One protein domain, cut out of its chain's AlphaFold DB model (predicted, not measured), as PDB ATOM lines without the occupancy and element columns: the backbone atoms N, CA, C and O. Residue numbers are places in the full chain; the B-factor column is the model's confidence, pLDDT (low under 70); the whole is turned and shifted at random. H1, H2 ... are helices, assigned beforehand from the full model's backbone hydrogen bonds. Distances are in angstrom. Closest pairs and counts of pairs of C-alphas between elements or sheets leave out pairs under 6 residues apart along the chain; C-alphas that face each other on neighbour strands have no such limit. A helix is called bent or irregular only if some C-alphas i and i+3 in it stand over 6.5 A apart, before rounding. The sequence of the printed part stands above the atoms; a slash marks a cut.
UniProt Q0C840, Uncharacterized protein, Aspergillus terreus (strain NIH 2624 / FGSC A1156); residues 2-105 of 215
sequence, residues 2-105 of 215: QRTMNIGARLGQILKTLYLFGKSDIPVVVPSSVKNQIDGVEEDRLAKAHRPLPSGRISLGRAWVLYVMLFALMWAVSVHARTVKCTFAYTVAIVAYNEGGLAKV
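Overview. This is residues 2 to 105 of the 215 residues of an uncharacterized protein of Aspergillus terreus (strain NIH 2624 / FGSC A1156) (UniProt Q0C840). Look for one long, kinked helix, H1: its first part, residues 7 to 19, sticks out free as an arm with residues 2 to 6 before it, and on its later part packs a helical hairpin, H3 and H4, to make a loose three-helix bundle. The short helix H2 turns across the far end of H1, and a long loop leads from there to H3. The printed part has 104 residues with four named helices, in the order H1 H2 H3 H4, and no named strand; the class is all helix. The whole is loose, with a radius of gyration of the C-alphas of 18.4 A and spans of 62 by 27 by 27 A, the free arm making much of the length.

Arrangement. Begin with H1, residues 7 to 39, which has a kink of 33 degrees near residue 27; it is neither bent nor irregular, but only just: C-alphas 28 and 31 are 6.2 A apart. H3, residues 60 to 81, touches residues 23 to 38 of H1 alone, and the closest C-alphas, of Pro 27 and Met 74, are 5.1 A apart. These two helices run opposite ways at a shallow tilt of 26 degrees. H4, residues 84 to 98, touches H1 at residues 24 to 32 alone; the closest C-alphas are those of Ser 24 and Thr 87, 7.3 A apart. H1 and H4 run the same way at a shallow tilt of 32 degrees, only just short of steep. H3 and H4 form a helical hairpin, opposite ways at 25 degrees, in which residues 74 to 78 touch residues 84 to 87; the closest C-alphas, of Ser 78 and Val 84, are 5.3 A apart. H1, H3 and H4 are an up-and-down bundle, each running against the one before it. H2, residues 41 to 47, is close to H1 but not clearly touching, with C-alphas 37 and 44 at 7.4 A, and about perpendicular at 80 degrees; it is apart from H3 and H4. In H2, H3 and H4 every O i to N i+4 pair is within hydrogen-bond range; in H1 it is 25 of 29.

Along the chain. Find C-alpha 7 at (53.664, -42.320, -24.914); from there H1 runs 47.8 A to C-alpha 39 at (27.549, -12.791, 2.100). H2 covers 9.9 A, H3 30.8 A and H4 20.5 A, ending at C-alpha 98 at (23.370, -18.046, -4.231).

Size, cuts and confidence. The C-alphas farthest apart, of Gln 2 and Gly 56, are 62.9 A apart. The printed part has no cut, and the link from H2 to H3, residues 48 to 59, is long. Confidence is under 70 at residues 2 to 5 and 17 to 26 of this model.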
ATOM      1  N   GLN A   2      47.309 -52.462 -34.265       46.47
ATOM      2  CA  GLN A   2      47.333 -50.997 -34.147       46.47
ATOM      3  C   GLN A   2      47.319 -50.622 -32.662       46.47
ATOM      4  O   GLN A   2      46.280 -50.319 -32.085       46.47
ATOM      5  N   ARG A   3      48.459 -50.782 -31.980       51.84
ATOM      6  CA  ARG A   3      48.560 -50.478 -30.542       51.84
ATOM      7  C   ARG A   3      49.973 -50.078 -30.116       51.84
ATOM      8  O   ARG A   3      50.524 -50.602 -29.163       51.84
ATOM      9  N   THR A   4      50.538 -49.092 -30.796       54.62
ATOM     10  CA  THR A   4      51.681 -48.323 -30.285       54.62
ATOM     11  C   THR A   4      51.386 -46.839 -30.464       54.62
ATOM     12  O   THR A   4      52.029 -46.119 -31.216       54.62
ATOM     13  N   MET A   5      50.348 -46.363 -29.768       54.94
ATOM     14  CA  MET A   5      50.175 -44.925 -29.566       54.94
ATOM     15  C   MET A   5      51.366 -44.443 -28.732       54.94
ATOM     16  O   MET A   5      51.532 -44.881 -27.593       54.94
ATOM     17  N   ASN A   6      52.206 -43.594 -29.327       75.81
ATOM     18  CA  ASN A   6      53.404 -43.029 -28.711       75.81
ATOM     19  C   ASN A   6      53.060 -42.440 -27.326       75.81
ATOM     20  O   ASN A   6      52.096 -41.682 -27.193       75.81
ATOM     21  N   ILE A   7      53.838 -42.793 -26.298       71.38
ATOM     22  CA  ILE A   7      53.664 -42.320 -24.914       71.38
ATOM     23  C   ILE A   7      53.575 -40.785 -24.870       71.38
ATOM     24  O   ILE A   7      52.740 -40.242 -24.146       71.38
ATOM     25  N   GLY A   8      54.344 -40.091 -25.715       71.62
ATOM     26  CA  GLY A   8      54.290 -38.633 -25.841       71.62
ATOM     27  C   GLY A   8      52.933 -38.108 -26.328       71.62
ATOM     28  O   GLY A   8      52.433 -37.114 -25.806       71.62
ATOM     29  N   ALA A   9      52.277 -38.809 -27.258       71.44
ATOM     30  CA  ALA A   9      50.950 -38.434 -27.747       71.44
ATOM     31  C   ALA A   9      49.865 -38.630 -26.672       71.44
ATOM     32  O   ALA A   9      48.984 -37.782 -26.519       71.44
ATOM     33  N   ARG A  10      49.961 -39.708 -25.875       71.25
ATOM     34  CA  ARG A  10      49.075 -39.929 -24.717       71.25
ATOM     35  C   ARG A  10      49.259 -38.853 -23.653       71.25
ATOM     36  O   ARG A  10      48.271 -38.289 -23.192       71.25
ATOM     37  N   LEU A  11      50.502 -38.536 -23.297       74.62
ATOM     38  CA  LEU A  11      50.799 -37.490 -22.322       74.62
ATOM     39  C   LEU A  11      50.267 -36.124 -22.786       74.62
ATOM     40  O   LEU A  11      49.626 -35.420 -22.008       74.62
ATOM     41  N   GLY A  12      50.433 -35.788 -24.068       75.50
ATOM     42  CA  GLY A  12      49.885 -34.561 -24.652       75.50
ATOM     43  C   GLY A  12      48.356 -34.463 -24.549       75.50
ATOM     44  O   GLY A  12      47.828 -33.409 -24.194       75.50
ATOM     45  N   GLN A  13      47.628 -35.560 -24.791       74.94
ATOM     46  CA  GLN A  13      46.168 -35.599 -24.620       74.94
ATOM     47  C   GLN A  13      45.732 -35.432 -23.157       74.94
ATOM     48  O   GLN A  13      44.738 -34.746 -22.893       74.94
ATOM     49  N   ILE A  14      46.475 -36.020 -22.215       72.56
ATOM     50  CA  ILE A  14      46.223 -35.880 -20.774       72.56
ATOM     51  C   ILE A  14      46.399 -34.422 -20.349       72.56
ATOM     52  O   ILE A  14      45.486 -33.834 -19.771       72.56
ATOM     53  N   LEU A  15      47.531 -33.812 -20.700       74.88
ATOM     54  CA  LEU A  15      47.833 -32.426 -20.341       74.88
ATOM     55  C   LEU A  15      46.831 -31.447 -20.958       74.88
ATOM     56  O   LEU A  15      46.316 -30.573 -20.264       74.88
ATOM     57  N   LYS A  16      46.473 -31.637 -22.234       74.19
ATOM     58  CA  LYS A  16      45.424 -30.844 -22.889       74.19
ATOM     59  C   LYS A  16      44.076 -31.006 -22.187       74.19
ATOM     60  O   LYS A  16      43.322 -30.046 -22.077       74.19
ATOM     61  N   THR A  17      43.768 -32.204 -21.698       69.81
ATOM     62  CA  THR A  17      42.520 -32.472 -20.981       69.81
ATOM     63  C   THR A  17      42.460 -31.749 -19.647       69.81
ATOM     64  O   THR A  17      41.487 -31.037 -19.412       69.81
ATOM     65  N   LEU A  18      43.506 -31.867 -18.830       67.81
ATOM     66  CA  LEU A  18      43.613 -31.163 -17.552       67.81
ATOM     67  C   LEU A  18      43.574 -29.643 -17.744       67.81
ATOM     68  O   LEU A  18      42.864 -28.949 -17.023       67.81
ATOM     69  N   TYR A  19      44.263 -29.138 -18.770       69.88
ATOM     70  CA  TYR A  19      44.213 -27.726 -19.142       69.88
ATOM     71  C   TYR A  19      42.789 -27.271 -19.487       69.88
ATOM     72  O   TYR A  19      42.358 -26.218 -19.029       69.88
ATOM     73  N   LEU A  20      42.040 -28.058 -20.266       68.38
ATOM     74  CA  LEU A  20      40.669 -27.712 -20.651       68.38
ATOM     75  C   LEU A  20      39.694 -27.715 -19.466       68.38
ATOM     76  O   LEU A  20      38.819 -26.857 -19.445       68.38
ATOM     77  N   PHE A  21      39.861 -28.619 -18.493       65.44
ATOM     78  CA  PHE A  21      39.099 -28.586 -17.236       65.44
ATOM     79  C   PHE A  21      39.440 -27.334 -16.414       65.44
ATOM     80  O   PHE A  21      38.572 -26.521 -16.115       65.44
ATOM     81  N   GLY A  22      40.730 -27.073 -16.173       65.81
ATOM     82  CA  GLY A  22      41.149 -25.866 -15.451       65.81
ATOM     83  C   GLY A  22      40.697 -24.564 -16.128       65.81
ATOM     84  O   GLY A  22      40.380 -23.586 -15.451       65.81
ATOM     85  N   LYS A  23      40.607 -24.554 -17.463       67.56
ATOM     86  CA  LYS A  23      40.167 -23.394 -18.247       67.56
ATOM     87  C   LYS A  23      38.702 -23.017 -17.996       67.56
ATOM     88  O   LYS A  23      38.398 -21.828 -18.036       67.56
ATOM     89  N   SER A  24      37.806 -23.980 -17.766       63.31
ATOM     90  CA  SER A  24      36.403 -23.701 -17.425       63.31
ATOM     91  C   SER A  24      36.198 -23.431 -15.941       63.31
ATOM     92  O   SER A  24      35.367 -22.596 -15.592       63.31
ATOM     93  N   ASP A  25      36.965 -24.095 -15.078       67.94
ATOM     94  CA  ASP A  25      36.645 -24.164 -13.652       67.94
ATOM     95  C   ASP A  25      37.198 -22.960 -12.878       67.94
ATOM     96  O   ASP A  25      36.509 -22.387 -12.033       67.94
ATOM     97  N   ILE A  26      38.411 -22.497 -13.212       68.62
ATOM     98  CA  ILE A  26      39.031 -21.338 -12.546       68.62
ATOM     99  C   ILE A  26      38.166 -20.070 -12.697       68.62
ATOM    100  O   ILE A  26      37.882 -19.430 -11.679       68.62
ATOM    101  N   PRO A  27      37.671 -19.707 -13.902       72.94
ATOM    102  CA  PRO A  27      36.810 -18.534 -14.064       72.94
ATOM    103  C   PRO A  27      35.473 -18.624 -13.320       72.94
ATOM    104  O   PRO A  27      34.876 -17.591 -13.043       72.94
ATOM    105  N   VAL A  28      35.001 -19.833 -12.998       74.31
ATOM    106  CA  VAL A  28      33.719 -20.088 -12.316       74.31
ATOM    107  C   VAL A  28      33.876 -20.049 -10.788       74.31
ATOM    108  O   VAL A  28      33.017 -19.530 -10.067       74.31
ATOM    109  N   VAL A  29      35.000 -20.547 -10.270       76.88
ATOM    110  CA  VAL A  29      35.276 -20.615  -8.825       76.88
ATOM    111  C   VAL A  29      35.599 -19.239  -8.234       76.88
ATOM    112  O   VAL A  29      35.205 -18.939  -7.102       76.88
ATOM    113  N   VAL A  30      36.296 -18.383  -8.984       82.44
ATOM    114  CA  VAL A  30      36.753 -17.077  -8.481       82.44
ATOM    115  C   VAL A  30      35.585 -16.132  -8.130       82.44
ATOM    116  O   VAL A  30      35.569 -15.645  -6.996       82.44
ATOM    117  N   PRO A  31      34.568 -15.906  -8.993       84.12
ATOM    118  CA  PRO A  31      33.396 -15.101  -8.633       84.12
ATOM    119  C   PRO A  31      32.655 -15.652  -7.408       84.12
ATOM    120  O   PRO A  31      32.287 -14.894  -6.513       84.12
ATOM    121  N   SER A  32      32.496 -16.977  -7.336       83.00
ATOM    122  CA  SER A  32      31.829 -17.659  -6.217       83.00
ATOM    123  C   SER A  32      32.568 -17.441  -4.893       83.00
ATOM    124  O   SER A  32      31.953 -17.207  -3.856       83.00
ATOM    125  N   SER A  33      33.903 -17.419  -4.930       84.19
ATOM    126  CA  SER A  33      34.739 -17.156  -3.753       84.19
ATOM    127  C   SER A  33      34.595 -15.722  -3.233       84.19
ATOM    128  O   SER A  33      34.629 -15.499  -2.021       84.19
ATOM    129  N   VAL A  34      34.426 -14.746  -4.134       88.25
ATOM    130  CA  VAL A  34      34.157 -13.349  -3.762       88.25
ATOM    131  C   VAL A  34      32.752 -13.213  -3.181       88.25
ATOM    132  O   VAL A  34      32.600 -12.609  -2.120       88.25
ATOM    133  N   LYS A  35      31.741 -13.828  -3.810       89.50
ATOM    134  CA  LYS A  35      30.357 -13.813  -3.313       89.50
ATOM    135  C   LYS A  35      30.245 -14.394  -1.902       89.50
ATOM    136  O   LYS A  35      29.639 -13.767  -1.041       89.50
ATOM    137  N   ASN A  36      30.927 -15.509  -1.635       85.62
ATOM    138  CA  ASN A  36      30.960 -16.119  -0.304       85.62
ATOM    139  C   ASN A  36      31.516 -15.177   0.779       85.62
ATOM    140  O   ASN A  36      31.028 -15.192   1.903       85.62
ATOM    141  N   GLN A  37      32.517 -14.345   0.463       86.94
ATOM    142  CA  GLN A  37      33.047 -13.362   1.421       86.94
ATOM    143  C   GLN A  37      32.127 -12.147   1.597       86.94
ATOM    144  O   GLN A  37      32.088 -11.575   2.681       86.94
ATOM    145  N   ILE A  38      31.399 -11.748   0.548       91.00
ATOM    146  CA  ILE A  38      30.390 -10.680   0.620       91.00
ATOM    147  C   ILE A  38      29.254 -11.103   1.554       91.00
ATOM    148  O   ILE A  38      28.929 -10.377   2.492       91.00
ATOM    149  N   ASP A  39      28.687 -12.287   1.324       87.88
ATOM    150  CA  ASP A  39      27.549 -12.791   2.100       87.88
ATOM    151  C   ASP A  39      27.953 -13.200   3.524       87.88
ATOM    152  O   ASP A  39      27.150 -13.125   4.451       87.88
ATOM    153  N   GLY A  40      29.205 -13.626   3.704       86.12
ATOM    154  CA  GLY A  40      29.770 -14.065   4.977       86.12
ATOM    155  C   GLY A  40      30.528 -12.987   5.750       86.12
ATOM    156  O   GLY A  40      31.305 -13.343   6.628       86.12
ATOM    157  N   VAL A  41      30.368 -11.693   5.445       90.50
ATOM    158  CA  VAL A  41      31.228 -10.641   6.026       90.50
ATOM    159  C   VAL A  41      31.163 -10.567   7.556       90.50
ATOM    160  O   VAL A  41      32.198 -10.410   8.199       90.50
ATOM    161  N   GLU A  42      29.975 -10.719   8.145       87.75
ATOM    162  CA  GLU A  42      29.794 -10.703   9.603       87.75
ATOM    163  C   GLU A  42      30.382 -11.965  10.257       87.75
ATOM    164  O   GLU A  42      31.086 -11.875  11.262       87.75
ATOM    165  N   GLU A  43      30.186 -13.130   9.628       81.25
ATOM    166  CA  GLU A  43      30.793 -14.410  10.030       81.25
ATOM    167  C   GLU A  43      32.332 -14.316   9.996       81.25
ATOM    168  O   GLU A  43      33.027 -14.683  10.947       81.25
ATOM    169  N   ASP A  44      32.878 -13.751   8.919       87.69
ATOM    170  CA  ASP A  44      34.312 -13.571   8.741       87.69
ATOM    171  C   ASP A  44      34.884 -12.483   9.664       87.69
ATOM    172  O   ASP A  44      36.057 -12.567  10.020       87.69
ATOM    173  N   ARG A  45      34.104 -11.487  10.106       88.69
ATOM    174  CA  ARG A  45      34.568 -10.490  11.090       88.69
ATOM    175  C   ARG A  45      34.904 -11.125  12.431       88.69
ATOM    176  O   ARG A  45      35.872 -10.713  13.063       88.69
ATOM    177  N   LEU A  46      34.150 -12.147  12.816       85.69
ATOM    178  CA  LEU A  46      34.364 -12.893  14.048       85.69
ATOM    179  C   LEU A  46      35.476 -13.953  13.890       85.69
ATOM    180  O   LEU A  46      36.391 -14.004  14.706       85.69
ATOM    181  N   ALA A  47      35.458 -14.759  12.818       80.88
ATOM    182  CA  ALA A  47      36.358 -15.917  12.678       80.88
ATOM    183  C   ALA A  47      37.668 -15.605  11.943       80.88
ATOM    184  O   ALA A  47      38.690 -16.267  12.129       80.88
ATOM    185  N   LYS A  48      37.615 -14.677  10.986       84.56
ATOM    186  CA  LYS A  48      38.631 -14.497   9.938       84.56
ATOM    187  C   LYS A  48      38.849 -13.014   9.661       84.56
ATOM    188  O   LYS A  48      38.927 -12.595   8.506       84.56
ATOM    189  N   ALA A  49      39.013 -12.231  10.730       88.75
ATOM    190  CA  ALA A  49      39.140 -10.773  10.678       88.75
ATOM    191  C   ALA A  49      40.266 -10.279   9.745       88.75
ATOM    192  O   ALA A  49      40.221  -9.163   9.237       88.75
ATOM    193  N   HIS A  50      41.258 -11.127   9.456       88.19
ATOM    194  CA  HIS A  50      42.342 -10.853   8.513       88.19
ATOM    195  C   HIS A  50      41.919 -10.849   7.027       88.19
ATOM    196  O   HIS A  50      42.725 -10.449   6.180       88.19
ATOM    197  N   ARG A  51      40.713 -11.321   6.671       89.38
ATOM    198  CA  ARG A  51      40.208 -11.358   5.285       89.38
ATOM    199  C   ARG A  51      39.953  -9.950   4.730       89.38
ATOM    200  O   ARG A  51      39.717  -9.028   5.510       89.38
ATOM    201  N   PRO A  52      39.982  -9.749   3.396       91.94
ATOM    202  CA  PRO A  52      39.917  -8.420   2.782       91.94
ATOM    203  C   PRO A  52      38.736  -7.539   3.213       91.94
ATOM    204  O   PRO A  52      38.937  -6.349   3.438       91.94
ATOM    205  N   LEU A  53      37.531  -8.108   3.339       92.81
ATOM    206  CA  LEU A  53      36.325  -7.367   3.727       92.81
ATOM    207  C   LEU A  53      36.311  -7.012   5.228       92.81
ATOM    208  O   LEU A  53      36.254  -5.822   5.537       92.81
ATOM    209  N   PRO A  54      36.441  -7.971   6.171       92.06
ATOM    210  CA  PRO A  54      36.491  -7.645   7.597       92.06
ATOM    211  C   PRO A  54      37.632  -6.713   8.012       92.06
ATOM    212  O   PRO A  54      37.434  -5.859   8.869       92.06
ATOM    213  N   SER A  55      38.807  -6.854   7.390       92.81
ATOM    214  CA  SER A  55      39.976  -6.002   7.664       92.81
ATOM    215  C   SER A  55      39.893  -4.611   7.026       92.81
ATOM    216  O   SER A  55      40.816  -3.816   7.185       92.81
ATOM    217  N   GLY A  56      38.834  -4.312   6.265       91.56
ATOM    218  CA  GLY A  56      38.648  -3.016   5.612       91.56
ATOM    219  C   GLY A  56      39.562  -2.753   4.409       91.56
ATOM    220  O   GLY A  56      39.590  -1.632   3.907       91.56
ATOM    221  N   ARG A  57      40.287  -3.762   3.895       92.38
ATOM    222  CA  ARG A  57      41.133  -3.624   2.687       92.38
ATOM    223  C   ARG A  57      40.314  -3.342   1.424       92.38
ATOM    224  O   ARG A  57      40.831  -2.766   0.470       92.38
ATOM    225  N   ILE A  58      39.047  -3.752   1.405       94.75
ATOM    226  CA  ILE A  58      38.080  -3.437   0.351       94.75
ATOM    227  C   ILE A  58      36.723  -3.134   0.992       94.75
ATOM    228  O   ILE A  58      36.337  -3.778   1.963       94.75
ATOM    229  N   SER A  59      35.990  -2.151   0.463       94.44
ATOM    230  CA  SER A  59      34.629  -1.866   0.929       94.44
ATOM    231  C   SER A  59      33.623  -2.859   0.342       94.44
ATOM    232  O   SER A  59      33.839  -3.399  -0.745       94.44
ATOM    233  N   LEU A  60      32.485  -3.050   1.016       92.56
ATOM    234  CA  LEU A  60      31.424  -3.952   0.552       92.56
ATOM    235  C   LEU A  60      30.930  -3.591  -0.861       92.56
ATOM    236  O   LEU A  60      30.811  -4.462  -1.717       92.56
ATOM    237  N   GLY A  61      30.733  -2.296  -1.141       93.62
ATOM    238  CA  GLY A  61      30.351  -1.824  -2.477       93.62
ATOM    239  C   GLY A  61      31.406  -2.127  -3.548       93.62
ATOM    240  O   GLY A  61      31.066  -2.568  -4.643       93.62
ATOM    241  N   ARG A  62      32.700  -1.976  -3.232       94.31
ATOM    242  CA  ARG A  62      33.791  -2.327  -4.159       94.31
ATOM    243  C   ARG A  62      33.891  -3.834  -4.393       94.31
ATOM    244  O   ARG A  62      34.182  -4.244  -5.512       94.31
ATOM    245  N   ALA A  63      33.626  -4.652  -3.376       93.62
ATOM    246  CA  ALA A  63      33.580  -6.104  -3.529       93.62
ATOM    247  C   ALA A  63      32.423  -6.548  -4.440       93.62
ATOM    248  O   ALA A  63      32.621  -7.425  -5.275       93.62
ATOM    249  N   TRP A  64      31.255  -5.900  -4.358       94.19
ATOM    250  CA  TRP A  64      30.150  -6.129  -5.298       94.19
ATOM    251  C   TRP A  64      30.511  -5.763  -6.738       94.19
ATOM    252  O   TRP A  64      30.253  -6.542  -7.654       94.19
ATOM    253  N   VAL A  65      31.161  -4.615  -6.940       94.25
ATOM    254  CA  VAL A  65      31.666  -4.222  -8.265       94.25
ATOM    255  C   VAL A  65      32.658  -5.261  -8.792       94.25
ATOM    256  O   VAL A  65      32.529  -5.705  -9.931       94.25
ATOM    257  N   LEU A  66      33.597  -5.713  -7.953       91.56
ATOM    258  CA  LEU A  66      34.540  -6.777  -8.297       91.56
ATOM    259  C   LEU A  66      33.817  -8.081  -8.667       91.56
ATOM    260  O   LEU A  66      34.175  -8.708  -9.659       91.56
ATOM    261  N   TYR A  67      32.792  -8.477  -7.912       91.44
ATOM    262  CA  TYR A  67      31.986  -9.662  -8.205       91.44
ATOM    263  C   TYR A  67      31.336  -9.577  -9.594       91.44
ATOM    264  O   TYR A  67      31.501 -10.494 -10.397       91.44
ATOM    265  N   VAL A  68      30.679  -8.457  -9.917       91.44
ATOM    266  CA  VAL A  68      30.056  -8.241 -11.234       91.44
ATOM    267  C   VAL A  68      31.104  -8.234 -12.350       91.44
ATOM    268  O   VAL A  68      30.899  -8.869 -13.384       91.44
ATOM    269  N   MET A  69      32.252  -7.582 -12.139       92.38
ATOM    270  CA  MET A  69      33.356  -7.568 -13.107       92.38
ATOM    271  C   MET A  69      33.910  -8.970 -13.371       92.38
ATOM    272  O   MET A  69      34.106  -9.343 -14.525       92.38
ATOM    273  N   LEU A  70      34.138  -9.765 -12.322       90.19
ATOM    274  CA  LEU A  70      34.619 -11.141 -12.446       90.19
ATOM    275  C   LEU A  70      33.589 -12.038 -13.134       90.19
ATOM    276  O   LEU A  70      33.963 -12.882 -13.945       90.19
ATOM    277  N   PHE A  71      32.301 -11.837 -12.856       88.81
ATOM    278  CA  PHE A  71      31.223 -12.568 -13.515       88.81
ATOM    279  C   PHE A  71      31.126 -12.219 -15.009       88.81
ATOM    280  O   PHE A  71      31.014 -13.110 -15.851       88.81
ATOM    281  N   ALA A  72      31.252 -10.939 -15.368       91.38
ATOM    282  CA  ALA A  72      31.319 -10.500 -16.761       91.38
ATOM    283  C   ALA A  72      32.573 -11.042 -17.471       91.38
ATOM    284  O   ALA A  72      32.490 -11.531 -18.599       91.38
ATOM    285  N   LEU A  73      33.725 -11.028 -16.794       89.62
ATOM    286  CA  LEU A  73      34.973 -11.586 -17.311       89.62
ATOM    287  C   LEU A  73      34.869 -13.101 -17.529       89.62
ATOM    288  O   LEU A  73      35.321 -13.588 -18.562       89.62
ATOM    289  N   MET A  74      34.238 -13.840 -16.613       88.75
ATOM    290  CA  MET A  74      33.957 -15.273 -16.772       88.75
ATOM    291  C   MET A  74      33.202 -15.541 -18.082       88.75
ATOM    292  O   MET A  74      33.580 -16.433 -18.844       88.75
ATOM    293  N   TRP A  75      32.176 -14.742 -18.380       89.44
ATOM    294  CA  TRP A  75      31.414 -14.840 -19.627       89.44
ATOM    295  C   TRP A  75      32.235 -14.453 -20.864       89.44
ATOM    296  O   TRP A  75      32.203 -15.171 -21.865       89.44
ATOM    297  N   ALA A  76      33.034 -13.385 -20.797       88.81
ATOM    298  CA  ALA A  76      33.922 -12.987 -21.892       88.81
ATOM    299  C   ALA A  76      34.967 -14.074 -22.216       88.81
ATOM    300  O   ALA A  76      35.149 -14.455 -23.377       88.81
ATOM    301  N   VAL A  77      35.602 -14.638 -21.182       84.94
ATOM    302  CA  VAL A  77      36.538 -15.763 -21.309       84.94
ATOM    303  C   VAL A  77      35.827 -16.985 -21.878       84.94
ATOM    304  O   VAL A  77      36.399 -17.661 -22.726       84.94
ATOM    305  N   SER A  78      34.583 -17.251 -21.480       86.25
ATOM    306  CA  SER A  78      33.800 -18.380 -21.990       86.25
ATOM    307  C   SER A  78      33.558 -18.316 -23.499       86.25
ATOM    308  O   SER A  78      33.741 -19.315 -24.203       86.25
ATOM    309  N   VAL A  79      33.219 -17.133 -24.020       87.62
ATOM    310  CA  VAL A  79      33.053 -16.909 -25.465       87.62
ATOM    311  C   VAL A  79      34.374 -17.144 -26.195       87.62
ATOM    312  O   VAL A  79      34.418 -17.911 -27.159       87.62
ATOM    313  N   HIS A  80      35.472 -16.568 -25.698       84.19
ATOM    314  CA  HIS A  80      36.799 -16.751 -26.292       84.19
ATOM    315  C   HIS A  80      37.285 -18.213 -26.218       84.19
ATOM    316  O   HIS A  80      37.883 -18.743 -27.154       84.19
ATOM    317  N   ALA A  81      36.998 -18.896 -25.111       78.56
ATOM    318  CA  ALA A  81      37.382 -20.277 -24.858       78.56
ATOM    319  C   ALA A  81      36.466 -21.310 -25.528       78.56
ATOM    320  O   ALA A  81      36.802 -22.495 -25.493       78.56
ATOM    321  N   ARG A  82      35.349 -20.876 -26.132       82.81
ATOM    322  CA  ARG A  82      34.280 -21.721 -26.690       82.81
ATOM    323  C   ARG A  82      33.664 -22.684 -25.662       82.81
ATOM    324  O   ARG A  82      33.270 -23.794 -26.006       82.81
ATOM    325  N   THR A  83      33.541 -22.252 -24.405       81.69
ATOM    326  CA  THR A  83      32.963 -23.037 -23.293       81.69
ATOM    327  C   THR A  83      31.553 -22.578 -22.893       81.69
ATOM    328  O   THR A  83      31.062 -22.952 -21.830       81.69
ATOM    329  N   VAL A  84      30.864 -21.825 -23.762       84.38
ATOM    330  CA  VAL A  84      29.581 -21.144 -23.481       84.38
ATOM    331  C   VAL A  84      28.520 -22.057 -22.862       84.38
ATOM    332  O   VAL A  84      27.922 -21.691 -21.855       84.38
ATOM    333  N   LYS A  85      28.311 -23.266 -23.400       80.25
ATOM    334  CA  LYS A  85      27.312 -24.214 -22.865       80.25
ATOM    335  C   LYS A  85      27.601 -24.599 -21.408       80.25
ATOM    336  O   LYS A  85      26.696 -24.642 -20.582       80.25
ATOM    337  N   CYS A  86      28.872 -24.852 -21.104       78.50
ATOM    338  CA  CYS A  86      29.336 -25.223 -19.774       78.50
ATOM    339  C   CYS A  86      29.204 -24.040 -18.804       78.50
ATOM    340  O   CYS A  86      28.615 -24.179 -17.734       78.50
ATOM    341  N   THR A  87      29.647 -22.850 -19.213       84.12
ATOM    342  CA  THR A  87      29.524 -21.628 -18.405       84.12
ATOM    343  C   THR A  87      28.071 -21.234 -18.155       84.12
ATOM    344  O   THR A  87      27.760 -20.765 -17.063       84.12
ATOM    345  N   PHE A  88      27.167 -21.455 -19.112       86.88
ATOM    346  CA  PHE A  88      25.738 -21.228 -18.908       86.88
ATOM    347  C   PHE A  88      25.164 -22.178 -17.850       86.88
ATOM    348  O   PHE A  88      24.518 -21.717 -16.913       86.88
ATOM    349  N   ALA A  89      25.459 -23.480 -17.938       85.81
ATOM    350  CA  ALA A  89      25.030 -24.451 -16.931       85.81
ATOM    351  C   ALA A  89      25.561 -24.093 -15.528       85.81
ATOM    352  O   ALA A  89      24.791 -24.070 -14.567       85.81
ATOM    353  N   TYR A  90      26.844 -23.727 -15.419       83.81
ATOM    354  CA  TYR A  90      27.425 -23.252 -14.159       83.81
ATOM    355  C   TYR A  90      26.802 -21.942 -13.675       83.81
ATOM    356  O   TYR A  90      26.571 -21.794 -12.483       83.81
ATOM    357  N   THR A  91      26.485 -21.011 -14.575       87.12
ATOM    358  CA  THR A  91      25.805 -19.755 -14.232       87.12
ATOM    359  C   THR A  91      24.443 -20.029 -13.611       87.12
ATOM    360  O   THR A  91      24.154 -19.500 -12.543       87.12
ATOM    361  N   VAL A  92      23.635 -20.895 -14.229       87.75
ATOM    362  CA  VAL A  92      22.330 -21.291 -13.683       87.75
ATOM    363  C   VAL A  92      22.501 -21.930 -12.307       87.75
ATOM    364  O   VAL A  92      21.807 -21.540 -11.373       87.75
ATOM    365  N   ALA A  93      23.459 -22.849 -12.154       84.69
ATOM    366  CA  ALA A  93      23.729 -23.497 -10.872       84.69
ATOM    367  C   ALA A  93      24.177 -22.501  -9.788       84.69
ATOM    368  O   ALA A  93      23.657 -22.538  -8.680       84.69
ATOM    369  N   ILE A  94      25.094 -21.581 -10.106       83.88
ATOM    370  CA  ILE A  94      25.608 -20.560  -9.179       83.88
ATOM    371  C   ILE A  94      24.507 -19.591  -8.764       83.88
ATOM    372  O   ILE A  94      24.377 -19.287  -7.581       83.88
ATOM    373  N   VAL A  95      23.719 -19.093  -9.719       84.31
ATOM    374  CA  VAL A  95      22.623 -18.162  -9.431       84.31
ATOM    375  C   VAL A  95      21.549 -18.864  -8.603       84.31
ATOM    376  O   VAL A  95      21.142 -18.332  -7.578       84.31
ATOM    377  N   ALA A  96      21.147 -20.084  -8.969       84.38
ATOM    378  CA  ALA A  96      20.200 -20.864  -8.173       84.38
ATOM    379  C   ALA A  96      20.734 -21.157  -6.760       84.38
ATOM    380  O   ALA A  96      19.982 -21.116  -5.790       84.38
ATOM    381  N   TYR A  97      22.036 -21.408  -6.626       81.88
ATOM    382  CA  TYR A  97      22.671 -21.660  -5.341       81.88
ATOM    383  C   TYR A  97      22.723 -20.415  -4.441       81.88
ATOM    384  O   TYR A  97      22.325 -20.472  -3.275       81.88
ATOM    385  N   ASN A  98      23.181 -19.286  -4.983       81.38
ATOM    386  CA  ASN A  98      23.370 -18.046  -4.231       81.38
ATOM    387  C   ASN A  98      22.053 -17.286  -4.039       81.38
ATOM    388  O   ASN A  98      21.655 -17.004  -2.910       81.38
ATOM    389  N   GLU A  99      21.358 -16.984  -5.135       80.56
ATOM    390  CA  GLU A  99      20.147 -16.157  -5.132       80.56
ATOM    391  C   GLU A  99      18.908 -16.966  -4.730       80.56
ATOM    392  O   GLU A  99      18.012 -16.448  -4.068       80.56
ATOM    393  N   GLY A 100      18.880 -18.268  -5.038       79.19
ATOM    394  CA  GLY A 100      17.832 -19.188  -4.575       79.19
ATOM    395  C   GLY A 100      17.942 -19.573  -3.094       79.19
ATOM    396  O   GLY A 100      17.147 -20.372  -2.606       79.19
ATOM    397  N   GLY A 101      18.915 -19.025  -2.359       77.06
ATOM    398  CA  GLY A 101      19.027 -19.184  -0.909       77.06
ATOM    399  C   GLY A 101      19.583 -20.529  -0.438       77.06
ATOM    400  O   GLY A 101      19.656 -20.751   0.770       77.06
ATOM    401  N   LEU A 102      20.037 -21.404  -1.343       78.31
ATOM    402  CA  LEU A 102      20.695 -22.662  -0.968       78.31
ATOM    403  C   LEU A 102      21.980 -22.398  -0.175       78.31
ATOM    404  O   LEU A 102      22.246 -23.095   0.796       78.31
ATOM    405  N   ALA A 103      22.700 -21.315  -0.470       74.25
ATOM    406  CA  ALA A 103      23.842 -20.861   0.324       74.25
ATOM    407  C   ALA A 103      23.500 -20.512   1.792       74.25
ATOM    408  O   ALA A 103      24.400 -20.281   2.591       74.25
ATOM    409  N   LYS A 104      22.220 -20.458   2.188       75.31
ATOM    410  CA  LYS A 104      21.794 -20.262   3.587       75.31
ATOM    411  C   LYS A 104      21.412 -21.568   4.278       75.31
ATOM    412  O   LYS A 104      21.287 -21.589   5.501       75.31
ATOM    413  N   VAL A 105      21.216 -22.648   3.523       81.12
ATOM    414  CA  VAL A 105      20.791 -23.938   4.065       81.12
ATOM    415  C   VAL A 105      22.031 -24.710   4.543       81.12
ATOM    416  O   VAL A 105      22.907 -25.012   3.729       81.12
TER     417      VAL A 105